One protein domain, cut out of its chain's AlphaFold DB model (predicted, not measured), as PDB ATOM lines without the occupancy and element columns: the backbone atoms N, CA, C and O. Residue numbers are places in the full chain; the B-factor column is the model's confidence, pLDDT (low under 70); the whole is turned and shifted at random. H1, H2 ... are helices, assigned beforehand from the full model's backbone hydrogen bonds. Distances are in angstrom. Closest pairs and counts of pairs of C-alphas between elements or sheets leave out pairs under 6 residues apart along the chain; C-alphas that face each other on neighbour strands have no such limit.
ATOM      1  N   ASP A   8      93.297 202.062 156.037       84.25
ATOM      2  CA  ASP A   8      94.243 200.939 156.090       84.25
ATOM      3  C   ASP A   8      95.518 201.252 155.298       84.25
ATOM      4  O   ASP A   8      96.622 200.966 155.760       84.25
ATOM      5  N   TRP A   9      95.395 201.915 154.142       88.19
ATOM      6  CA  TRP A   9      96.563 202.337 153.362       88.19
ATOM      7  C   TRP A   9      97.445 203.323 154.130       88.19
ATOM      8  O   TRP A   9      98.671 203.211 154.149       88.19
ATOM      9  N   ARG A  10      96.822 204.283 154.811       89.94
ATOM     10  CA  ARG A  10      97.529 205.278 155.623       89.94
ATOM     11  C   ARG A  10      98.214 204.631 156.824       89.94
ATOM     12  O   ARG A  10      99.348 204.991 157.130       89.94
ATOM     13  N   ILE A  11      97.570 203.644 157.449       91.38
ATOM     14  CA  ILE A  11      98.177 202.809 158.491       91.38
ATOM     15  C   ILE A  11      99.382 202.036 157.939       91.38
ATOM     16  O   ILE A  11     100.427 202.015 158.590       91.38
ATOM     17  N   PHE A  12      99.276 201.440 156.743       92.00
ATOM     18  CA  PHE A  12     100.396 200.735 156.114       92.00
ATOM     19  C   PHE A  12     101.601 201.645 155.927       92.00
ATOM     20  O   PHE A  12     102.698 201.299 156.364       92.00
ATOM     21  N   MET A  13     101.398 202.807 155.307       94.06
ATOM     22  CA  MET A  13     102.491 203.732 155.027       94.06
ATOM     23  C   MET A  13     103.103 204.278 156.319       94.06
ATOM     24  O   MET A  13     104.322 204.284 156.441       94.06
ATOM     25  N   ALA A  14     102.285 204.627 157.319       94.19
ATOM     26  CA  ALA A  14     102.778 205.099 158.612       94.19
ATOM     27  C   ALA A  14     103.579 204.024 159.370       94.19
ATOM     28  O   ALA A  14     104.621 204.325 159.952       94.19
ATOM     29  N   GLY A  15     103.127 202.765 159.349       95.00
ATOM     30  CA  GLY A  15     103.844 201.646 159.965       95.00
ATOM     31  C   GLY A  15     105.184 201.378 159.281       95.00
ATOM     32  O   GLY A  15     106.214 201.247 159.937       95.00
ATOM     33  N   VAL A  16     105.197 201.357 157.952       95.38
ATOM     34  CA  VAL A  16     106.411 201.139 157.154       95.38
ATOM     35  C   VAL A  16     107.407 202.281 157.311       95.38
ATOM     36  O   VAL A  16     108.599 202.030 157.479       95.38
ATOM     37  N   GLU A  17     106.930 203.525 157.297       95.50
ATOM     38  CA  GLU A  17     107.757 204.705 157.534       95.50
ATOM     39  C   GLU A  17     108.389 204.659 158.930       95.50
ATOM     40  O   GLU A  17     109.598 204.857 159.065       95.50
ATOM     41  N   ALA A  18     107.601 204.334 159.961       95.81
ATOM     42  CA  ALA A  18     108.112 204.158 161.314       95.81
ATOM     43  C   ALA A  18     109.218 203.091 161.356       95.81
ATOM     44  O   ALA A  18     110.288 203.358 161.899       95.81
ATOM     45  N   TRP A  19     109.000 201.930 160.732       96.50
ATOM     46  CA  TRP A  19     109.992 200.853 160.678       96.50
ATOM     47  C   TRP A  19     111.290 201.264 159.967       96.50
ATOM     48  O   TRP A  19     112.373 201.041 160.505       96.50
ATOM     49  N   ILE A  20     111.205 201.907 158.797       95.38
ATOM     50  CA  ILE A  20     112.389 202.361 158.043       95.38
ATOM     51  C   ILE A  20     113.184 203.415 158.823       95.38
ATOM     52  O   ILE A  20     114.409 203.452 158.739       95.38
ATOM     53  N   GLN A  21     112.508 204.230 159.632       95.12
ATOM     54  CA  GLN A  21     113.135 205.202 160.533       95.12
ATOM     55  C   GLN A  21     113.658 204.574 161.842       95.12
ATOM     56  O   GLN A  21     114.066 205.302 162.746       95.12
ATOM     57  N   GLY A  22     113.621 203.244 161.984       94.25
ATOM     58  CA  GLY A  22     114.061 202.532 163.188       94.25
ATOM     59  C   GLY A  22     113.118 202.678 164.390       94.25
ATOM     60  O   GLY A  22     113.488 202.334 165.511       94.25
ATOM     61  N   ARG A  23     111.901 203.196 164.185       95.38
ATOM     62  CA  ARG A  23     110.854 203.308 165.211       95.38
ATOM     63  C   ARG A  23     110.013 202.030 165.265       95.38
ATOM     64  O   ARG A  23     110.010 201.225 164.340       95.38
ATOM     65  N   ASN A  24     109.260 201.853 166.352       95.38
ATOM     66  CA  ASN A  24     108.356 200.713 166.521       95.38
ATOM     67  C   ASN A  24     107.100 200.860 165.624       95.38
ATOM     68  O   ASN A  24     106.242 201.684 165.949       95.38
ATOM     69  N   PRO A  25     106.923 200.037 164.568       96.00
ATOM     70  CA  PRO A  25     105.762 200.128 163.673       96.00
ATOM     71  C   PRO A  25     104.462 199.590 164.295       96.00
ATOM     72  O   PRO A  25     103.383 199.729 163.722       96.00
ATOM     73  N   TYR A  26     104.550 198.968 165.469       95.31
ATOM     74  CA  TYR A  26     103.416 198.457 166.237       95.31
ATOM     75  C   TYR A  26     103.010 199.386 167.389       95.31
ATOM     76  O   TYR A  26     101.986 199.154 168.033       95.31
ATOM     77  N   GLY A  27     103.795 200.438 167.646       93.06
ATOM     78  CA  GLY A  27     103.497 201.469 168.635       93.06
ATOM     79  C   GLY A  27     102.453 202.478 168.148       93.06
ATOM     80  O   GLY A  27     101.738 202.249 167.173       93.06
ATOM     81  N   VAL A  28     102.350 203.611 168.843       93.25
ATOM     82  CA  VAL A  28     101.531 204.745 168.387       93.25
ATOM     83  C   VAL A  28     102.216 205.372 167.172       93.25
ATOM     84  O   VAL A  28     103.324 205.892 167.291       93.25
ATOM     85  N   LEU A  29     101.571 205.300 166.007       91.69
ATOM     86  CA  LEU A  29     102.156 205.752 164.738       91.69
ATOM     87  C   LEU A  29     101.963 207.253 164.517       91.69
ATOM     88  O   LEU A  29     102.836 207.934 163.982       91.69
ATOM     89  N   SER A  30     100.809 207.769 164.933       88.06
ATOM     90  CA  SER A  30     100.434 209.177 164.838       88.06
ATOM     91  C   SER A  30      99.350 209.485 165.880       88.06
ATOM     92  O   SER A  30      98.776 208.553 166.447       88.06
ATOM     93  N   PRO A  31      98.999 210.765 166.114       86.25
ATOM     94  CA  PRO A  31      97.853 211.119 166.959       86.25
ATOM     95  C   PRO A  31      96.525 210.495 166.502       86.25
ATOM     96  O   PRO A  31      95.581 210.408 167.280       86.25
ATOM     97  N   GLU A  32      96.446 210.067 165.242       84.25
ATOM     98  CA  GLU A  32      95.276 209.411 164.665       84.25
ATOM     99  C   GLU A  32      95.295 207.884 164.831       84.25
ATOM    100  O   GLU A  32      94.241 207.255 164.895       84.25
ATOM    101  N   PHE A  33      96.481 207.279 164.922       88.88
ATOM    102  CA  PHE A  33      96.658 205.829 164.918       88.88
ATOM    103  C   PHE A  33      97.285 205.346 166.224       88.88
ATOM    104  O   PHE A  33      98.496 205.435 166.445       88.88
ATOM    105  N   SER A  34      96.446 204.780 167.086       87.06
ATOM    106  CA  SER A  34      96.865 204.189 168.357       87.06
ATOM    107  C   SER A  34      97.652 202.884 168.185       87.06
ATOM    108  O   SER A  34      97.589 202.230 167.144       87.06
ATOM    109  N   ALA A  35      98.358 202.475 169.243       88.56
ATOM    110  CA  ALA A  35      99.191 201.272 169.262       88.56
ATOM    111  C   ALA A  35      98.451 200.014 168.784       88.56
ATOM    112  O   ALA A  35      97.298 199.773 169.147       88.56
ATOM    113  N   GLY A  36      99.117 199.217 167.950       86.81
ATOM    114  CA  GLY A  36      98.518 198.065 167.285       86.81
ATOM    115  C   GLY A  36      97.633 198.411 166.081       86.81
ATOM    116  O   GLY A  36      96.986 197.514 165.562       86.81
ATOM    117  N   ALA A  37      97.588 199.668 165.614       87.62
ATOM    118  CA  ALA A  37      96.842 200.016 164.398       87.62
ATOM    119  C   ALA A  37      97.356 199.252 163.167       87.62
ATOM    120  O   ALA A  37      96.548 198.785 162.375       87.62
ATOM    121  N   PHE A  38      98.679 199.079 163.037       89.94
ATOM    122  CA  PHE A  38      99.265 198.275 161.966       89.94
ATOM    123  C   PHE A  38      98.916 196.790 162.150       89.94
ATOM    124  O   PHE A  38      98.188 196.248 161.342       89.94
ATOM    125  N   ALA A  39      99.366 196.108 163.206       85.56
ATOM    126  CA  ALA A  39      99.030 194.695 163.494       85.56
ATOM    127  C   ALA A  39      99.247 193.655 162.356       85.56
ATOM    128  O   ALA A  39      98.926 192.474 162.525       85.56
ATOM    129  N   TYR A  40      99.864 194.039 161.237       88.50
ATOM    130  CA  TYR A  40     100.315 193.141 160.174       88.50
ATOM    131  C   TYR A  40     101.653 192.479 160.575       88.50
ATOM    132  O   TYR A  40     102.487 193.116 161.221       88.50
ATOM    133  N   PRO A  41     101.892 191.200 160.237       91.31
ATOM    134  CA  PRO A  41     103.121 190.502 160.592       91.31
ATOM    135  C   PRO A  41     104.354 191.214 160.020       91.31
ATOM    136  O   PRO A  41     104.244 191.877 158.986       91.31
ATOM    137  N   PRO A  42     105.544 191.045 160.627       94.94
ATOM    138  CA  PRO A  42     106.774 191.679 160.147       94.94
ATOM    139  C   PRO A  42     107.096 191.383 158.678       94.94
ATOM    140  O   PRO A  42     107.696 192.210 158.002       94.94
ATOM    141  N   THR A  43     106.631 190.247 158.149       93.44
ATOM    142  CA  THR A  43     106.728 189.892 156.723       93.44
ATOM    143  C   THR A  43     106.011 190.869 155.791       93.44
ATOM    144  O   THR A  43     106.291 190.888 154.594       93.44
ATOM    145  N   ALA A  44     105.088 191.688 156.301       92.75
ATOM    146  CA  ALA A  44     104.408 192.693 155.502       92.75
ATOM    147  C   ALA A  44     105.274 193.926 155.213       92.75
ATOM    148  O   ALA A  44     105.120 194.562 154.173       92.75
ATOM    149  N   LEU A  45     106.207 194.246 156.110       94.50
ATOM    150  CA  LEU A  45     106.986 195.478 156.042       94.50
ATOM    151  C   LEU A  45     107.818 195.590 154.750       94.50
ATOM    152  O   LEU A  45     107.731 196.633 154.100       94.50
ATOM    153  N   PRO A  46     108.563 194.559 154.294       93.56
ATOM    154  CA  PRO A  46     109.484 194.752 153.172       93.56
ATOM    155  C   PRO A  46     108.805 194.957 151.823       93.56
ATOM    156  O   PRO A  46     109.314 195.706 150.997       93.56
ATOM    157  N   TRP A  47     107.660 194.316 151.572       90.12
ATOM    158  CA  TRP A  47     106.957 194.543 150.309       90.12
ATOM    159  C   TRP A  47     106.142 195.838 150.349       90.12
ATOM    160  O   TRP A  47     106.066 196.520 149.332       90.12
ATOM    161  N   LEU A  48     105.585 196.224 151.506       92.31
ATOM    162  CA  LEU A  48     104.917 197.521 151.646       92.31
ATOM    163  C   LEU A  48     105.912 198.684 151.497       92.31
ATOM    164  O   LEU A  48     105.558 199.721 150.943       92.31
ATOM    165  N   ALA A  49     107.171 198.493 151.901       93.56
ATOM    166  CA  ALA A  49     108.251 199.456 151.678       93.56
ATOM    167  C   ALA A  49     108.475 199.797 150.199       93.56
ATOM    168  O   ALA A  49     108.853 200.928 149.895       93.56
ATOM    169  N   LEU A  50     108.167 198.881 149.272       91.44
ATOM    170  CA  LEU A  50     108.240 199.153 147.830       91.44
ATOM    171  C   LEU A  50     107.282 200.273 147.400       91.44
ATOM    172  O   LEU A  50     107.536 200.959 146.413       91.44
ATOM    173  N   PHE A  51     106.198 200.478 148.151       91.88
ATOM    174  CA  PHE A  51     105.198 201.505 147.872       91.88
ATOM    175  C   PHE A  51     105.476 202.829 148.586       91.88
ATOM    176  O   PHE A  51     104.876 203.837 148.213       91.88
ATOM    177  N   LEU A  52     106.409 202.871 149.546       89.38
ATOM    178  CA  LEU A  52     106.719 204.099 150.282       89.38
ATOM    179  C   LEU A  52     107.226 205.206 149.342       89.38
ATOM    180  O   LEU A  52     106.816 206.358 149.462       89.38
ATOM    181  N   LEU A  53     108.041 204.842 148.344       88.12
ATOM    182  CA  LEU A  53     108.558 205.769 147.325       88.12
ATOM    183  C   LEU A  53     107.463 206.359 146.427       88.12
ATOM    184  O   LEU A  53     107.660 207.407 145.818       88.12
ATOM    185  N   LEU A  54     106.315 205.688 146.329       89.69
ATOM    186  CA  LEU A  54     105.184 206.125 145.515       89.69
ATOM    187  C   LEU A  54     104.225 207.032 146.302       89.69
ATOM    188  O   LEU A  54     103.336 207.642 145.708       89.69
ATOM    189  N   GLY A  55     104.375 207.124 147.628       85.19
ATOM    190  CA  GLY A  55     103.493 207.912 148.487       85.19
ATOM    191  C   GLY A  55     102.007 207.596 148.236       85.19
ATOM    192  O   GLY A  55     101.631 206.422 148.152       85.19
ATOM    193  N   PRO A  56     101.137 208.611 148.056       83.31
ATOM    194  CA  PRO A  56      99.722 208.399 147.740       83.31
ATOM    195  C   PRO A  56      99.472 207.631 146.433       83.31
ATOM    196  O   PRO A  56      98.460 206.943 146.315       83.31
ATOM    197  N   LEU A  57     100.388 207.701 145.456       88.06
ATOM    198  CA  LEU A  57     100.259 206.950 144.200       88.06
ATOM    199  C   LEU A  57     100.387 205.444 144.416       88.06
ATOM    200  O   LEU A  57      99.823 204.670 143.644       88.06
ATOM    201  N   GLY A  58     101.076 205.029 145.484       89.94
ATOM    202  CA  GLY A  58     101.226 203.624 145.833       89.94
ATOM    203  C   GLY A  58      99.878 202.926 146.005       89.94
ATOM    204  O   GLY A  58      99.733 201.806 145.527       89.94
ATOM    205  N   TYR A  59      98.877 203.620 146.562       88.12
ATOM    206  CA  TYR A  59      97.515 203.098 146.687       88.12
ATOM    207  C   TYR A  59      96.920 202.768 145.319       88.12
ATOM    208  O   TYR A  59      96.486 201.648 145.092       88.12
ATOM    209  N   TYR A  60      96.952 203.710 144.375       89.31
ATOM    210  CA  TYR A  60      96.350 203.513 143.055       89.31
ATOM    211  C   TYR A  60      97.085 202.462 142.225       89.31
ATOM    212  O   TYR A  60      96.446 201.696 141.506       89.31
ATOM    213  N   VAL A  61      98.416 202.397 142.338       91.12
ATOM    214  CA  VAL A  61      99.208 201.326 141.719       91.12
ATOM    215  C   VAL A  61      98.810 199.982 142.318       91.12
ATOM    216  O   VAL A  61      98.540 199.038 141.578       91.12
ATOM    217  N   TRP A  62      98.712 199.907 143.646       89.19
ATOM    218  CA  TRP A  62      98.297 198.706 144.354       89.19
ATOM    219  C   TRP A  62      96.887 198.254 143.946       89.19
ATOM    220  O   TRP A  62      96.698 197.112 143.526       89.19
ATOM    221  N   THR A  63      95.926 199.177 143.934       87.56
ATOM    222  CA  THR A  63      94.563 198.949 143.446       87.56
ATOM    223  C   THR A  63      94.547 198.484 141.995       87.56
ATOM    224  O   THR A  63      93.863 197.518 141.664       87.56
ATOM    225  N   GLY A  64      95.320 199.118 141.112       87.88
ATOM    226  CA  GLY A  64      95.418 198.721 139.707       87.88
ATOM    227  C   GLY A  64      95.934 197.290 139.533       87.88
ATOM    228  O   GLY A  64      95.399 196.542 138.713       87.88
ATOM    229  N   LEU A  65      96.926 196.883 140.331       88.88
ATOM    230  CA  LEU A  65      97.457 195.518 140.332       88.88
ATOM    231  C   LEU A  65      96.424 194.503 140.832       88.88
ATOM    232  O   LEU A  65      96.218 193.477 140.178       88.88
ATOM    233  N   GLU A  66      95.746 194.784 141.947       85.56
ATOM    234  CA  GLU A  66      94.710 193.897 142.483       85.56
ATOM    235  C   GLU A  66      93.520 193.763 141.523       85.56
ATOM    236  O   GLU A  66      93.075 192.645 141.252       85.56
ATOM    237  N   LEU A  67      93.041 194.869 140.942       84.19
ATOM    238  CA  LEU A  67      91.952 194.864 139.959       84.19
ATOM    239  C   LEU A  67      92.361 194.182 138.650       84.19
ATOM    240  O   LEU A  67      91.566 193.448 138.061       84.19
ATOM    241  N   GLY A  68      93.602 194.379 138.197       86.69
ATOM    242  CA  GLY A  68      94.148 193.703 137.023       86.69
ATOM    243  C   GLY A  68      94.233 192.189 137.221       86.69
ATOM    244  O   GLY A  68      93.812 191.424 136.347       86.69
ATOM    245  N   LEU A  69      94.711 191.748 138.391       83.44
ATOM    246  CA  LEU A  69      94.747 190.337 138.774       83.44
ATOM    247  C   LEU A  69      93.332 189.757 138.882       83.44
ATOM    248  O   LEU A  69      93.058 188.702 138.310       83.44
ATOM    249  N   TRP A  70      92.422 190.462 139.555       81.19
ATOM    250  CA  TRP A  70      91.008 190.104 139.663       81.19
ATOM    251  C   TRP A  70      90.368 189.921 138.286       81.19
ATOM    252  O   TRP A  70      89.824 188.857 137.990       81.19
ATOM    253  N   TRP A  71      90.512 190.901 137.394       82.75
ATOM    254  CA  TRP A  71      90.000 190.825 136.028       82.75
ATOM    255  C   TRP A  71      90.587 189.639 135.259       82.75
ATOM    256  O   TRP A  71      89.860 188.881 134.608       82.75
ATOM    257  N   TRP A  72      91.907 189.452 135.343       83.50
ATOM    258  CA  TRP A  72      92.604 188.368 134.657       83.50
ATOM    259  C   TRP A  72      92.120 186.986 135.106       83.50
ATOM    260  O   TRP A  72      91.975 186.096 134.263       83.50
ATOM    261  N   LEU A  73      91.841 186.835 136.403       75.75
ATOM    262  CA  LEU A  73      91.314 185.617 137.013       75.75
ATOM    263  C   LEU A  73      89.837 185.384 136.662       75.75
ATOM    264  O   LEU A  73      89.447 184.258 136.357       75.75
ATOM    265  N   ILE A  74      89.017 186.436 136.634       72.25
ATOM    266  CA  ILE A  74      87.565 186.327 136.423       72.25
ATOM    267  C   ILE A  74      87.171 186.123 134.976       72.25
ATOM    268  O   ILE A  74      86.202 185.418 134.691       72.25
ATOM    269  N   ARG A  75      87.890 186.742 134.038       76.12
ATOM    270  CA  ARG A  75      87.483 186.768 132.625       76.12
ATOM    271  C   ARG A  75      87.306 185.377 132.000       76.12
ATOM    272  O   ARG A  75      86.626 185.278 130.980       76.12
ATOM    273  N   ARG A  76      87.912 184.338 132.591       72.62
ATOM    274  CA  ARG A  76      87.880 182.936 132.138       72.62
ATOM    275  C   ARG A  76      86.801 182.079 132.811       72.62
ATOM    276  O   ARG A  76      86.713 180.893 132.527       72.62
ATOM    277  N   GLU A  77      85.997 182.662 133.690       69.62
ATOM    278  CA  GLU A  77      85.124 181.933 134.606       69.62
ATOM    279  C   GLU A  77      83.696 182.497 134.606       69.62
ATOM    280  O   GLU A  77      83.374 183.443 133.881       69.62
ATOM    281  N   ASN A  78      82.818 181.931 135.442       65.38
ATOM    282  CA  ASN A  78      81.481 182.472 135.652       65.38
ATOM    283  C   ASN A  78      81.556 183.838 136.359       65.38
ATOM    284  O   ASN A  78      81.591 183.933 137.588       65.38
ATOM    285  N   ARG A  79      81.596 184.900 135.544       66.75
ATOM    286  CA  ARG A  79      81.877 186.285 135.952       66.75
ATOM    287  C   ARG A  79      81.008 186.758 137.108       66.75
ATOM    288  O   ARG A  79      81.510 187.390 138.028       66.75
ATOM    289  N   TRP A  80      79.730 186.388 137.100       59.19
ATOM    290  CA  TRP A  80      78.776 186.777 138.133       59.19
ATOM    291  C   TRP A  80      79.070 186.120 139.476       59.19
ATOM    292  O   TRP A  80      79.018 186.791 140.500       59.19
ATOM    293  N   GLN A  81      79.441 184.837 139.475       56.69
ATOM    294  CA  GLN A  81      79.781 184.111 140.699       56.69
ATOM    295  C   GLN A  81      81.033 184.680 141.348       56.69
ATOM    296  O   GLN A  81      81.076 184.829 142.559       56.69
ATOM    297  N   ILE A  82      82.042 185.040 140.560       61.12
ATOM    298  CA  ILE A  82      83.265 185.587 141.141       61.12
ATOM    299  C   ILE A  82      83.066 187.046 141.553       61.12
ATOM    300  O   ILE A  82      83.494 187.436 142.634       61.12
ATOM    301  N   MET A  83      82.337 187.843 140.775       63.72
ATOM    302  CA  MET A  83      82.019 189.217 141.167       63.72
ATOM    303  C   MET A  83      81.257 189.267 142.497       63.72
ATOM    304  O   MET A  83      81.585 190.074 143.355       63.72
ATOM    305  N   LEU A  84      80.319 188.343 142.702       58.78
ATOM    306  CA  LEU A  84      79.596 188.136 143.957       58.78
ATOM    307  C   LEU A  84      80.507 187.894 145.166       58.78
ATOM    308  O   LEU A  84      80.302 188.451 146.241       58.78
ATOM    309  N   LEU A  85      81.511 187.045 144.979       60.88
ATOM    310  CA  LEU A  85      82.407 186.580 146.036       60.88
ATOM    311  C   LEU A  85      83.462 187.617 146.399       60.88
ATOM    312  O   LEU A  85      83.840 187.764 147.557       60.88
ATOM    313  N   PHE A  86      83.917 188.349 145.390       68.56
ATOM    314  CA  PHE A  86      84.945 189.365 145.515       68.56
ATOM    315  C   PHE A  86      84.363 190.779 145.590       68.56
ATOM    316  O   PHE A  86      85.133 191.733 145.593       68.56
ATOM    317  N   TRP A  87      83.039 190.941 145.708       65.50
ATOM    318  CA  TRP A  87      82.419 192.257 145.867       65.50
ATOM    319  C   TRP A  87      82.851 192.925 147.170       65.50
ATOM    320  O   TRP A  87      83.325 194.054 147.153       65.50
ATOM    321  N   SER A  88      82.746 192.231 148.307       66.25
ATOM    322  CA  SER A  88      83.056 192.856 149.597       66.25
ATOM    323  C   SER A  88      84.555 193.064 149.886       66.25
ATOM    324  O   SER A  88      84.854 194.146 150.388       66.25
ATOM    325  N   PRO A  89      85.533 192.190 149.534       68.06
ATOM    326  CA  PRO A  89      86.942 192.559 149.637       68.06
ATOM    327  C   PRO A  89      87.267 193.721 148.697       68.06
ATOM    328  O   PRO A  89      88.071 194.563 149.065       68.06
ATOM    329  N   MET A  90      86.643 193.789 147.514       69.88
ATOM    330  CA  MET A  90      86.840 194.884 146.564       69.88
ATOM    331  C   MET A  90      86.258 196.200 147.085       69.88
ATOM    332  O   MET A  90      86.931 197.219 147.011       69.88
ATOM    333  N   ALA A  91      85.058 196.195 147.667       66.44
ATOM    334  CA  ALA A  91      84.470 197.384 148.280       66.44
ATOM    335  C   ALA A  91      85.316 197.881 149.464       66.44
ATOM    336  O   ALA A  91      85.649 199.060 149.524       66.44
ATOM    337  N   LEU A  92      85.737 196.978 150.357       70.94
ATOM    338  CA  LEU A  92      86.613 197.314 151.485       70.94
ATOM    339  C   LEU A  92      87.991 197.795 151.017       70.94
ATOM    340  O   LEU A  92      88.553 198.716 151.598       70.94
ATOM    341  N   HIS A  93      88.523 197.224 149.940       77.44
ATOM    342  CA  HIS A  93      89.748 197.714 149.326       77.44
ATOM    343  C   HIS A  93      89.578 199.138 148.778       77.44
ATOM    344  O   HIS A  93      90.356 200.018 149.123       77.44
ATOM    345  N   LEU A  94      88.545 199.383 147.968       73.44
ATOM    346  CA  LEU A  94      88.323 200.673 147.304       73.44
ATOM    347  C   LEU A  94      87.960 201.804 148.276       73.44
ATOM    348  O   LEU A  94      88.257 202.966 147.994       73.44
ATOM    349  N   VAL A  95      87.291 201.474 149.383       68.75
ATOM    350  CA  VAL A  95      86.875 202.445 150.400       68.75
ATOM    351  C   VAL A  95      87.951 202.593 151.469       68.75
ATOM    352  O   VAL A  95      88.487 203.679 151.642       68.75
ATOM    353  N   GLU A  96      88.299 201.521 152.178       70.62
ATOM    354  CA  GLU A  96      89.180 201.589 153.352       70.62
ATOM    355  C   GLU A  96      90.661 201.430 152.995       70.62
ATOM    356  O   GLU A  96      91.527 201.759 153.800       70.62
ATOM    357  N   GLY A  97      90.989 200.956 151.792       72.06
ATOM    358  CA  GLY A  97      92.359 200.600 151.424       72.06
ATOM    359  C   GLY A  97      92.815 199.251 151.969       72.06
ATOM    360  O   GLY A  97      94.018 199.002 152.043       72.06
ATOM    361  N   GLN A  98      91.880 198.374 152.351       77.12
ATOM    362  CA  GLN A  98      92.221 197.060 152.888       77.12
ATOM    363  C   GLN A  98      93.012 196.214 151.879       77.12
ATOM    364  O   GLN A  98      92.631 196.087 150.716       77.12
ATOM    365  N   SER A  99      94.043 195.506 152.345       77.12
ATOM    366  CA  SER A  99      94.829 194.572 151.519       77.12
ATOM    367  C   SER A  99      94.234 193.160 151.448       77.12
ATOM    368  O   SER A  99      94.950 192.199 151.190       77.12
ATOM    369  N   SER A 100      92.947 192.988 151.764       77.88
ATOM    370  CA  SER A 100      92.324 191.663 151.902       77.88
ATOM    371  C   SER A 100      91.936 191.027 150.559       77.88
ATOM    372  O   SER A 100      91.718 189.814 150.498       77.88
ATOM    373  N   LEU A 101      91.843 191.815 149.484       78.56
ATOM    374  CA  LEU A 101      91.508 191.333 148.140       78.56
ATOM    375  C   LEU A 101      92.648 190.495 147.541       78.56
ATOM    376  O   LEU A 101      92.407 189.390 147.055       78.56
ATOM    377  N   ALA A 102      93.892 190.950 147.653       82.19
ATOM    378  CA  ALA A 102      95.075 190.193 147.255       82.19
ATOM    379  C   ALA A 102      95.174 188.754 147.811       82.19
ATOM    380  O   ALA A 102      95.232 187.813 147.011       82.19
ATOM    381  N   PRO A 103      95.183 188.515 149.141       81.06
ATOM    382  CA  PRO A 103      95.294 187.168 149.687       81.06
ATOM    383  C   PRO A 103      94.110 186.295 149.285       81.06
ATOM    384  O   PRO A 103      94.273 185.108 149.006       81.06
ATOM    385  N   THR A 104      92.936 186.912 149.167       77.62
ATOM    386  CA  THR A 104      91.713 186.278 148.687       77.62
ATOM    387  C   THR A 104      91.890 185.754 147.252       77.62
ATOM    388  O   THR A 104      91.620 184.583 146.978       77.62
ATOM    389  N   LEU A 105      92.429 186.574 146.343       79.81
ATOM    390  CA  LEU A 105      92.695 186.191 144.951       79.81
ATOM    391  C   LEU A 105      93.758 185.100 144.838       79.81
ATOM    392  O   LEU A 105      93.565 184.128 144.107       79.81
ATOM    393  N   VAL A 106      94.864 185.241 145.573       85.75
ATOM    394  CA  VAL A 106      95.972 184.277 145.544       85.75
ATOM    395  C   VAL A 106      95.512 182.905 146.019       85.75
ATOM    396  O   VAL A 106      95.764 181.912 145.338       85.75
ATOM    397  N   LEU A 107      94.819 182.827 147.156       81.44
ATOM    398  CA  LEU A 107      94.373 181.554 147.725       81.44
ATOM    399  C   LEU A 107      93.294 180.898 146.861       81.44
ATOM    400  O   LEU A 107      93.344 179.690 146.616       81.44
ATOM    401  N   TRP A 108      92.361 181.682 146.323       78.06
ATOM    402  CA  TRP A 108      91.383 181.176 145.363       78.06
ATOM    403  C   TRP A 108      92.051 180.621 144.098       78.06
ATOM    404  O   TRP A 108      91.736 179.521 143.647       78.06
ATOM    405  N   ALA A 109      93.018 181.338 143.532       80.56
ATOM    406  CA  ALA A 109      93.689 180.886 142.323       80.56
ATOM    407  C   ALA A 109      94.581 179.659 142.599       80.56
ATOM    408  O   ALA A 109      94.590 178.708 141.813       80.56
ATOM    409  N   ALA A 110      95.262 179.629 143.750       83.25
ATOM    410  CA  ALA A 110      96.110 178.519 144.168       83.25
ATOM    411  C   ALA A 110      95.309 177.226 144.315       83.25
ATOM    412  O   ALA A 110      95.710 176.183 143.803       83.25
ATOM    413  N   THR A 111      94.154 177.284 144.971       77.75
ATOM    414  CA  THR A 111      93.299 176.113 145.196       77.75
ATOM    415  C   THR A 111      92.741 175.515 143.895       77.75
ATOM    416  O   THR A 111      92.559 174.301 143.813       77.75
ATOM    417  N   ARG A 112      92.574 176.325 142.842       77.62
ATOM    418  CA  ARG A 112      92.160 175.872 141.501       77.62
ATOM    419  C   ARG A 112      93.300 175.402 140.600       77.62
ATOM    420  O   ARG A 112      93.045 174.773 139.573       77.62
ATOM    421  N   ALA A 113      94.545 175.717 140.940       82.19
ATOM    422  CA  ALA A 113      95.684 175.328 140.123       82.19
ATOM    423  C   ALA A 113      95.830 173.796 140.087       82.19
ATOM    424  O   ALA A 113      95.927 173.150 141.127       82.19
ATOM    425  N   GLN A 114      95.903 173.212 138.887       81.56
ATOM    426  CA  GLN A 114      96.131 171.767 138.718       81.56
ATOM    427  C   GLN A 114      97.495 171.322 139.260       81.56
ATOM    428  O   GLN A 114      97.661 170.188 139.697       81.56
ATOM    429  N   ARG A 115      98.485 172.219 139.213       85.00
ATOM    430  CA  ARG A 115      99.825 172.005 139.758       85.00
ATOM    431  C   ARG A 115     100.257 173.233 140.538       85.00
ATOM    432  O   ARG A 115     100.170 174.357 140.043       85.00
ATOM    433  N   ARG A 116     100.771 173.000 141.742       90.00
ATOM    434  CA  ARG A 116     101.266 174.036 142.646       90.00
ATOM    435  C   ARG A 116     102.769 173.865 142.842       90.00
ATOM    436  O   ARG A 116     103.231 172.851 143.350       90.00
ATOM    437  N   GLY A 117     103.533 174.841 142.356       91.75
ATOM    438  CA  GLY A 117     104.996 174.866 142.425       91.75
ATOM    439  C   GLY A 117     105.522 175.995 143.310       91.75
ATOM    440  O   GLY A 117     104.761 176.637 144.030       91.75
ATOM    441  N   TRP A 118     106.821 176.281 143.196       95.25
ATOM    442  CA  TRP A 118     107.520 177.317 143.968       95.25
ATOM    443  C   TRP A 118     106.846 178.691 143.915       95.25
ATOM    444  O   TRP A 118     106.650 179.313 144.952       95.25
ATOM    445  N   LEU A 119     106.428 179.134 142.725       94.12
ATOM    446  CA  LEU A 119     105.787 180.442 142.539       94.12
ATOM    447  C   LEU A 119     104.468 180.573 143.309       94.12
ATOM    448  O   LEU A 119     104.189 181.631 143.862       94.12
ATOM    449  N   TRP A 120     103.685 179.493 143.399       92.75
ATOM    450  CA  TRP A 120     102.474 179.485 144.224       92.75
ATOM    451  C   TRP A 120     102.812 179.599 145.704       92.75
ATOM    452  O   TRP A 120     102.134 180.324 146.424       92.75
ATOM    453  N   GLY A 121     103.880 178.934 146.147       93.81
ATOM    454  CA  GLY A 121     104.335 179.057 147.525       93.81
ATOM    455  C   GLY A 121     104.795 180.473 147.872       93.81
ATOM    456  O   GLY A 121     104.385 181.003 148.899       93.81
ATOM    457  N   LEU A 122     105.554 181.118 146.981       94.19
ATOM    458  CA  LEU A 122     105.969 182.517 147.141       94.19
ATOM    459  C   LEU A 122     104.762 183.466 147.181       94.19
ATOM    460  O   LEU A 122     104.683 184.325 148.056       94.19
ATOM    461  N   ALA A 123     103.795 183.280 146.276       91.50
ATOM    462  CA  ALA A 123     102.571 184.076 146.253       91.50
ATOM    463  C   ALA A 123     101.755 183.904 147.544       91.50
ATOM    464  O   ALA A 123     101.255 184.885 148.089       91.50
ATOM    465  N   ILE A 124     101.651 182.677 148.068       90.81
ATOM    466  CA  ILE A 124     100.963 182.399 149.336       90.81
ATOM    467  C   ILE A 124     101.706 183.030 150.515       90.81
ATOM    468  O   ILE A 124     101.064 183.637 151.365       90.81
ATOM    469  N   ALA A 125     103.038 182.953 150.567       92.25
ATOM    470  CA  ALA A 125     103.815 183.629 151.607       92.25
ATOM    471  C   ALA A 125     103.570 185.146 151.610       92.25
ATOM    472  O   ALA A 125     103.438 185.753 152.670       92.25
ATOM    473  N   TRP A 126     103.442 185.743 150.426       87.81
ATOM    474  CA  TRP A 126     103.082 187.147 150.272       87.81
ATOM    475  C   TRP A 126     101.604 187.427 150.639       87.81
ATOM    476  O   TRP A 126     101.292 188.444 151.252       87.81
ATOM    477  N   ALA A 127     100.685 186.492 150.390       84.12
ATOM    478  CA  ALA A 127      99.297 186.569 150.862       84.12
ATOM    479  C   ALA A 127      99.161 186.456 152.398       84.12
ATOM    480  O   ALA A 127      98.203 186.963 152.981       84.12
ATOM    481  N   MET A 128     100.127 185.845 153.090       84.44
ATOM    482  CA  MET A 128     100.127 185.714 154.558       84.44
ATOM    483  C   MET A 128     100.371 187.032 155.307       84.44
ATOM    484  O   MET A 128     100.511 187.042 156.528       84.44
ATOM    485  N   THR A 129     100.370 188.154 154.594       77.25
ATOM    486  CA  THR A 129     100.409 189.506 155.145       77.25
ATOM    487  C   THR A 129      99.173 189.819 155.966       77.25
ATOM    488  O   THR A 129      99.295 190.497 156.969       77.25
ATOM    489  N   LYS A 130      98.008 189.246 155.658       75.69
ATOM    490  CA  LYS A 130      96.827 189.316 156.533       75.69
ATOM    491  C   LYS A 130      96.491 187.910 157.047       75.69
ATOM    492  O   LYS A 130      95.615 187.244 156.488       75.69
ATOM    493  N   PRO A 131      97.194 187.393 158.076       70.94
ATOM    494  CA  PRO A 131      97.055 185.998 158.499       70.94
ATOM    495  C   PRO A 131      95.628 185.661 158.954       70.94
ATOM    496  O   PRO A 131      95.191 184.525 158.793       70.94
ATOM    497  N   GLN A 132      94.865 186.649 159.431       69.25
ATOM    498  CA  GLN A 132      93.462 186.482 159.828       69.25
ATOM    499  C   GLN A 132      92.550 186.099 158.649       69.25
ATOM    500  O   GLN A 132      91.475 185.538 158.852       69.25
ATOM    501  N   VAL A 133      92.979 186.410 157.422       68.62
ATOM    502  CA  VAL A 133      92.311 186.060 156.161       68.62
ATOM    503  C   VAL A 133      92.882 184.770 155.594       68.62
ATOM    504  O   VAL A 133      92.130 183.939 155.100       68.62
ATOM    505  N   ALA A 134      94.205 184.608 155.664       74.19
ATOM    506  CA  ALA A 134      94.939 183.636 154.862       74.19
ATOM    507  C   ALA A 134      95.291 182.313 155.583       74.19
ATOM    508  O   ALA A 134      95.561 181.312 154.917       74.19
ATOM    509  N   LEU A 135      95.251 182.255 156.920       75.81
ATOM    510  CA  LEU A 135      95.794 181.117 157.674       75.81
ATOM    511  C   LEU A 135      95.000 179.813 157.488       75.81
ATOM    512  O   LEU A 135      95.562 178.812 157.054       75.81
ATOM    513  N   VAL A 136      93.699 179.807 157.796       70.62
ATOM    514  CA  VAL A 136      92.833 178.615 157.636       70.62
ATOM    515  C   VAL A 136      92.820 178.118 156.179       70.62
ATOM    516  O   VAL A 136      93.109 176.942 155.955       70.62
ATOM    517  N   PRO A 137      92.561 178.987 155.181       71.25
ATOM    518  CA  PRO A 137      92.819 178.738 153.761       71.25
ATOM    519  C   PRO A 137      94.082 177.950 153.435       71.25
ATOM    520  O   PRO A 137      94.046 176.937 152.739       71.25
ATOM    521  N   MET A 138      95.210 178.456 153.928       81.00
ATOM    522  CA  MET A 138      96.522 177.932 153.629       81.00
ATOM    523  C   MET A 138      96.677 176.561 154.275       81.00
ATOM    524  O   MET A 138      97.110 175.631 153.605       81.00
ATOM    525  N   LEU A 139      96.273 176.406 155.539       80.50
ATOM    526  CA  LEU A 139      96.317 175.118 156.230       80.50
ATOM    527  C   LEU A 139      95.475 174.062 155.508       80.50
ATOM    528  O   LEU A 139      95.924 172.928 155.353       80.50
ATOM    529  N   TRP A 140      94.293 174.431 155.010       75.94
ATOM    530  CA  TRP A 140      93.466 173.531 154.211       75.94
ATOM    531  C   TRP A 140      94.147 173.135 152.896       75.94
ATOM    532  O   TRP A 140      94.193 171.950 152.569       75.94
ATOM    533  N   LEU A 141      94.730 174.096 152.171       79.94
ATOM    534  CA  LEU A 141      95.469 173.826 150.935       79.94
ATOM    535  C   LEU A 141      96.672 172.903 151.186       79.94
ATOM    536  O   LEU A 141      96.873 171.935 150.455       79.94
ATOM    537  N   LEU A 142      97.444 173.168 152.241       86.25
ATOM    538  CA  LEU A 142      98.587 172.348 152.651       86.25
ATOM    539  C   LEU A 142      98.157 170.932 153.038       86.25
ATOM    540  O   LEU A 142      98.814 169.962 152.661       86.25
ATOM    541  N   TRP A 143      97.037 170.810 153.755       83.19
ATOM    542  CA  TRP A 143      96.452 169.522 154.102       83.19
ATOM    543  C   TRP A 143      96.004 168.759 152.859       83.19
ATOM    544  O   TRP A 143      96.298 167.570 152.741       83.19
ATOM    545  N   HIS A 144      95.322 169.414 151.921       79.62
ATOM    546  CA  HIS A 144      94.878 168.802 150.672       79.62
ATOM    547  C   HIS A 144      96.067 168.309 149.829       79.62
ATOM    548  O   HIS A 144      96.047 167.193 149.315       79.62
ATOM    549  N   ASP A 145      97.149 169.086 149.771       85.44
ATOM    550  CA  ASP A 145      98.352 168.763 148.998       85.44
ATOM    551  C   ASP A 145      99.334 167.824 149.713       85.44
ATOM    552  O   ASP A 145     100.382 167.488 149.161       85.44
ATOM    553  N   ARG A 146      99.012 167.338 150.919       88.19
ATOM    554  CA  ARG A 146      99.927 166.493 151.708       88.19
ATOM    555  C   ARG A 146     100.371 165.221 150.980       88.19
ATOM    556  O   ARG A 146     101.463 164.729 151.243       88.19
ATOM    557  N   ALA A 147      99.560 164.701 150.060       88.38
ATOM    558  CA  ALA A 147      99.867 163.516 149.256       88.38
ATOM    559  C   ALA A 147     100.276 163.840 147.803       88.38
ATOM    560  O   ALA A 147     100.538 162.923 147.033       88.38
ATOM    561  N   ALA A 148     100.334 165.119 147.417       87.44
ATOM    562  CA  ALA A 148     100.593 165.513 146.037       87.44
ATOM    563  C   ALA A 148     102.061 165.299 145.630       87.44
ATOM    564  O   ALA A 148     102.999 165.654 146.358       87.44
ATOM    565  N   GLU A 149     102.260 164.789 144.414       84.75
ATOM    566  CA  GLU A 149     103.572 164.670 143.783       84.75
ATOM    567  C   GLU A 149     104.107 166.079 143.465       84.75
ATOM    568  O   GLU A 149     103.633 166.770 142.564       84.75
ATOM    569  N   GLY A 150     105.053 166.561 144.277       86.12
ATOM    570  CA  GLY A 150     105.583 167.929 144.194       86.12
ATOM    571  C   GLY A 150     105.176 168.872 145.331       86.12
ATOM    572  O   GLY A 150     105.542 170.046 145.273       86.12
ATOM    573  N   ARG A 151     104.512 168.382 146.392       91.06
ATOM    574  CA  ARG A 151     104.144 169.175 147.592       91.06
ATOM    575  C   ARG A 151     105.286 170.024 148.158       91.06
ATOM    576  O   ARG A 151     105.082 171.158 148.578       91.06
ATOM    577  N   TRP A 152     106.512 169.505 148.103       93.31
ATOM    578  CA  TRP A 152     107.709 170.185 148.594       93.31
ATOM    579  C   TRP A 152     108.013 171.480 147.832       93.31
ATOM    580  O   TRP A 152     108.598 172.381 148.415       93.31
ATOM    581  N   LYS A 153     107.599 171.614 146.562       95.25
ATOM    582  CA  LYS A 153     107.770 172.857 145.790       95.25
ATOM    583  C   LYS A 153     106.886 173.959 146.357       95.25
ATOM    584  O   LYS A 153     107.334 175.087 146.517       95.25
ATOM    585  N   LEU A 154     105.635 173.622 146.665       93.81
ATOM    586  CA  LEU A 154     104.696 174.539 147.301       93.81
ATOM    587  C   LEU A 154     105.182 174.913 148.705       93.81
ATOM    588  O   LEU A 154     105.310 176.093 149.012       93.81
ATOM    589  N   TRP A 155     105.495 173.916 149.535       94.44
ATOM    590  CA  TRP A 155     105.909 174.130 150.927       94.44
ATOM    591  C   TRP A 155     107.239 174.877 151.008       94.44
ATOM    592  O   TRP A 155     107.370 175.828 151.771       94.44
ATOM    593  N   GLY A 156     108.200 174.486 150.170       95.75
ATOM    594  CA  GLY A 156     109.474 175.170 150.021       95.75
ATOM    595  C   GLY A 156     109.284 176.607 149.551       95.75
ATOM    596  O   GLY A 156     109.921 177.499 150.095       95.75
ATOM    597  N   GLY A 157     108.381 176.860 148.597       96.38
ATOM    598  CA  GLY A 157     108.070 178.217 148.147       96.38
ATOM    599  C   GLY A 157     107.476 179.081 149.254       96.38
ATOM    600  O   GLY A 157     107.850 180.243 149.367       96.38
ATOM    601  N   ILE A 158     106.609 178.513 150.098       94.69
ATOM    602  CA  ILE A 158     106.073 179.212 151.272       94.69
ATOM    603  C   ILE A 158     107.207 179.528 152.243       94.69
ATOM    604  O   ILE A 158     107.394 180.686 152.591       94.69
ATOM    605  N   ALA A 159     108.004 178.527 152.624       95.12
ATOM    606  CA  ALA A 159     109.120 178.712 153.546       95.12
ATOM    607  C   ALA A 159     110.118 179.761 153.031       95.12
ATOM    608  O   ALA A 159     110.464 180.689 153.755       95.12
ATOM    609  N   LEU A 160     110.525 179.662 151.764       96.50
ATOM    610  CA  LEU A 160     111.432 180.611 151.127       96.50
ATOM    611  C   LEU A 160     110.828 182.016 151.076       96.50
ATOM    612  O   LEU A 160     111.491 182.970 151.461       96.50
ATOM    613  N   GLY A 161     109.575 182.155 150.641       95.19
ATOM    614  CA  GLY A 161     108.908 183.455 150.563       95.19
ATOM    615  C   GLY A 161     108.759 184.104 151.935       95.19
ATOM    616  O   GLY A 161     109.050 185.286 152.094       95.19
ATOM    617  N   THR A 162     108.381 183.323 152.948       93.94
ATOM    618  CA  THR A 162     108.301 183.794 154.330       93.94
ATOM    619  C   THR A 162     109.671 184.225 154.835       93.94
ATOM    620  O   THR A 162     109.761 185.293 155.424       93.94
ATOM    621  N   LEU A 163     110.738 183.464 154.570       94.75
ATOM    622  CA  LEU A 163     112.102 183.843 154.950       94.75
ATOM    623  C   LEU A 163     112.550 185.135 154.257       94.75
ATOM    624  O   LEU A 163     113.039 186.037 154.930       94.75
ATOM    625  N   LEU A 164     112.335 185.259 152.945       94.81
ATOM    626  CA  LEU A 164     112.697 186.454 152.172       94.81
ATOM    627  C   LEU A 164     111.970 187.709 152.667       94.81
ATOM    628  O   LEU A 164     112.555 188.787 152.688       94.81
ATOM    629  N   LEU A 165     110.712 187.572 153.088       94.19
ATOM    630  CA  LEU A 165     109.925 188.671 153.648       94.19
ATOM    631  C   LEU A 165     110.214 188.917 155.137       94.19
ATOM    632  O   LEU A 165     110.080 190.033 155.618       94.19
ATOM    633  N   ALA A 166     110.600 187.899 155.897       94.00
ATOM    634  CA  ALA A 166     110.902 188.029 157.320       94.00
ATOM    635  C   ALA A 166     112.287 188.634 157.564       94.00
ATOM    636  O   ALA A 166     112.479 189.382 158.527       94.00
ATOM    637  N   LEU A 167     113.258 188.282 156.720       94.81
ATOM    638  CA  LEU A 167     114.665 188.573 156.956       94.81
ATOM    639  C   LEU A 167     114.958 190.082 157.021       94.81
ATOM    640  O   LEU A 167     115.552 190.489 158.018       94.81
ATOM    641  N   PRO A 168     114.503 190.940 156.082       94.75
ATOM    642  CA  PRO A 168     114.797 192.372 156.151       94.75
ATOM    643  C   PRO A 168     114.244 193.016 157.428       94.75
ATOM    644  O   PRO A 168     114.966 193.726 158.124       94.75
ATOM    645  N   ALA A 169     112.996 192.696 157.789       93.69
ATOM    646  CA  ALA A 169     112.363 193.190 159.012       93.69
ATOM    647  C   ALA A 169     113.116 192.749 160.274       93.69
ATOM    648  O   ALA A 169     113.338 193.551 161.180       93.69
ATOM    649  N   THR A 170     113.547 191.487 160.314       95.88
ATOM    650  CA  THR A 170     114.250 190.908 161.467       95.88
ATOM    651  C   THR A 170     115.663 191.474 161.622       95.88
ATOM    652  O   THR A 170     116.091 191.727 162.744       95.88
ATOM    653  N   LEU A 171     116.376 191.703 160.514       95.56
ATOM    654  CA  LEU A 171     117.728 192.268 160.532       95.56
ATOM    655  C   LEU A 171     117.731 193.751 160.918       95.56
ATOM    656  O   LEU A 171     118.583 194.174 161.693       95.56
ATOM    657  N   MET A 172     116.778 194.537 160.405       94.81
ATOM    658  CA  MET A 172     116.677 195.968 160.722       94.81
ATOM    659  C   MET A 172     116.161 196.233 162.139       94.81
ATOM    660  O   MET A 172     116.401 197.299 162.699       94.81
ATOM    661  N   SER A 173     115.421 195.293 162.728       93.25
ATOM    662  CA  SER A 173     114.853 195.449 164.067       93.25
ATOM    663  C   SER A 173     114.873 194.113 164.818       93.25
ATOM    664  O   SER A 173     113.861 193.403 164.856       93.25
ATOM    665  N   PRO A 174     116.009 193.749 165.441       91.38
ATOM    666  CA  PRO A 174     116.096 192.572 166.301       91.38
ATOM    667  C   PRO A 174     115.090 192.702 167.457       91.38
ATOM    668  O   PRO A 174     115.247 193.538 168.337       91.38
ATOM    669  N   GLY A 175     114.005 191.922 167.415       94.50
ATOM    670  CA  GLY A 175     112.869 192.035 168.347       94.50
ATOM    671  C   GLY A 175     111.532 192.426 167.704       94.50
ATOM    672  O   GLY A 175     110.508 192.394 168.383       94.50
ATOM    673  N   ILE A 176     111.499 192.706 166.393       96.06
ATOM    674  CA  ILE A 176     110.285 193.086 165.642       96.06
ATOM    675  C   ILE A 176     109.116 192.107 165.836       96.06
ATOM    676  O   ILE A 176     107.959 192.515 165.880       96.06
ATOM    677  N   TRP A 177     109.413 190.817 166.006       94.81
ATOM    678  CA  TRP A 177     108.414 189.778 166.254       94.81
ATOM    679  C   TRP A 177     107.762 189.899 167.634       94.81
ATOM    680  O   TRP A 177     106.560 189.691 167.742       94.81
ATOM    681  N   GLY A 178     108.522 190.278 168.667       95.25
ATOM    682  CA  GLY A 178     107.970 190.567 169.995       95.25
ATOM    683  C   GLY A 178     107.067 191.798 169.955       95.25
ATOM    684  O   GLY A 178     105.915 191.730 170.369       95.25
ATOM    685  N   LEU A 179     107.540 192.873 169.312       94.50
ATOM    686  CA  LEU A 179     106.752 194.094 169.111       94.50
ATOM    687  C   LEU A 179     105.450 193.827 168.342       94.50
ATOM    688  O   LEU A 179     104.415 194.416 168.652       94.50
ATOM    689  N   TRP A 180     105.485 192.926 167.355       93.56
ATOM    690  CA  TRP A 180     104.288 192.498 166.636       93.56
ATOM    691  C   TRP A 180     103.298 191.771 167.548       93.56
ATOM    692  O   TRP A 180     102.112 192.095 167.521       93.56
ATOM    693  N   LEU A 181     103.763 190.817 168.362       90.25
ATOM    694  CA  LEU A 181     102.908 190.089 169.303       90.25
ATOM    695  C   LEU A 181     102.265 191.030 170.336       90.25
ATOM    696  O   LEU A 181     101.067 190.915 170.600       90.25
ATOM    697  N   ASP A 182     103.015 192.008 170.844       89.38
ATOM    698  CA  ASP A 182     102.490 193.039 171.748       89.38
ATOM    699  C   ASP A 182     101.460 193.933 171.038       89.38
ATOM    700  O   ASP A 182     100.370 194.205 171.555       89.38
ATOM    701  N   GLY A 183     101.759 194.333 169.799       87.62
ATOM    702  CA  GLY A 183     100.841 195.079 168.941       87.62
ATOM    703  C   GLY A 183      99.537 194.327 168.667       87.62
ATOM    704  O   GLY A 183      98.465 194.935 168.668       87.62
ATOM    705  N   LEU A 184      99.596 193.002 168.491       82.31
ATOM    706  CA  LEU A 184      98.407 192.160 168.335       82.31
ATOM    707  C   LEU A 184      97.518 192.179 169.581       82.31
ATOM    708  O   LEU A 184      96.297 192.151 169.438       82.31
ATOM    709  N   ALA A 185      98.080 192.251 170.789       80.12
ATOM    710  CA  ALA A 185      97.286 192.358 172.011       80.12
ATOM    711  C   ALA A 185      96.513 193.689 172.069       80.12
ATOM    712  O   ALA A 185      95.311 193.694 172.350       80.12
ATOM    713  N   ALA A 186      97.166 194.799 171.709       78.62
ATOM    714  CA  ALA A 186      96.529 196.116 171.610       78.62
ATOM    715  C   ALA A 186      95.455 196.172 170.502       78.62
ATOM    716  O   ALA A 186      94.405 196.797 170.664       78.62
ATOM    717  N   TYR A 187      95.683 195.466 169.392       75.88
ATOM    718  CA  TYR A 187      94.724 195.315 168.296       75.88
ATOM    719  C   TYR A 187      93.519 194.436 168.674       75.88
ATOM    720  O   TYR A 187      92.374 194.774 168.368       75.88
ATOM    721  N   ARG A 188      93.748 193.338 169.408       63.75
ATOM    722  CA  ARG A 188      92.708 192.404 169.877       63.75
ATOM    723  C   ARG A 188      91.649 193.100 170.727       63.75
ATOM    724  O   ARG A 188      90.471 192.775 170.585       63.75
ATOM    725  N   GLY A 189      92.050 194.056 171.567       59.69
ATOM    726  CA  GLY A 189      91.122 194.864 172.365       59.69
ATOM    727  C   GLY A 189      90.081 195.611 171.523       59.69
ATOM    728  O   GLY A 189      88.957 195.787 171.980       59.69
ATOM    729  N   ARG A 190      90.423 195.972 170.276       61.78
ATOM    730  CA  ARG A 190      89.518 196.625 169.318       61.78
ATOM    731  C   ARG A 190      88.656 195.631 168.540       61.78
ATOM    732  O   ARG A 190      87.441 195.780 168.516       61.78
ATOM    733  N   ILE A 191      89.243 194.580 167.955       56.00
ATOM    734  CA  ILE A 191      88.474 193.625 167.125       56.00
ATOM    735  C   ILE A 191      87.470 192.819 167.940       56.00
ATOM    736  O   ILE A 191      86.384 192.516 167.444       56.00
ATOM    737  N   LEU A 192      87.830 192.410 169.163       48.78
ATOM    738  CA  LEU A 192      86.938 191.562 169.945       48.78
ATOM    739  C   LEU A 192      85.594 192.238 170.190       48.78
ATOM    740  O   LEU A 192      84.635 191.504 170.306       48.78
ATOM    741  N   GLN A 193      85.496 193.568 170.194       48.34
ATOM    742  CA  GLN A 193      84.231 194.301 170.358       48.34
ATOM    743  C   GLN A 193      83.299 194.211 169.135       48.34
ATOM    744  O   GLN A 193      82.156 194.653 169.187       48.34
TER     745      GLN A 193
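What this domain is: This is residues 8 to 193 of the 305 residues of the protein "DUF2029 domain-containing protein" of Chloroflexia bacterium SDU3-3 (UniProt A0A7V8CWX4). Five helices, H3 to H7, run back and forth as a loosely joined up-and-down bundle with H5 in its middle; H8 packs on H6, while H1, H2 and H9 lie crosswise at one end. The printed part has 186 residues with nine named helices, H1 to H9 in order, and no named strand: all helix. It is compact, with a radius of gyration of the C-alphas of 16.9 A, and spans 46 by 35 by 34 A.

Where its parts are: Find C-alpha 8 at (94.243, 200.939, 156.090), where H1, residues 8 to 20, begins. Read on to H2, residues 42 to 52, H3, 57 to 74, H4, 79 to 96, H5, 101 to 112, H6, 118 to 127, and H7, 131 to 147. H8, residues 151 to 172, measures 32.4 A, and H9, 176 to 193, ends at (84.231, 194.301, 170.358).

How they stand to each other: Start at H1, which touches H2 about perpendicular at 81 degrees, C-alphas 16 and 45 closest at 5.8 A. H2 also touches residues 162 to 170 of H8, C-alphas 43 and 165 closest at 4.6 A. H3 and H4 form a hairpin at a shallow tilt of 10 degrees, C-alphas 74 and 82 closest at 6.4 A. H5 touches four helices, among them H6, C-alphas 103 and 127 closest at 4.2 A. H6 and H8 touch at a steep tilt of 48 degrees, the same way, C-alphas 121 and 157 closest at 3.9 A. H8 and H9 only just touch, only at the corner, with 3 pairs of C-alphas within 8 A, 170 and 176 closest at 6.2 A. Each O i to N i+4 pair is within hydrogen-bond range in H1, H3, H5 and H6; it is 12 of 14 in H4 and H9, 10 of 13 in H7, 16 of 18 in H8, and 2 of 7 in H2, beside 5 of 8 O i to N i+3 pairs.

The domain as a whole: The C-alphas farthest apart, Pro 31 and Glu 149, are 52.2 A apart. The printed part has no cut; the link from H1 to H2 is long, 21 residues, and the others are tight. Low confidence, under 70, marks residues 77 to 91, 95, 132 to 133 and 188 to 193.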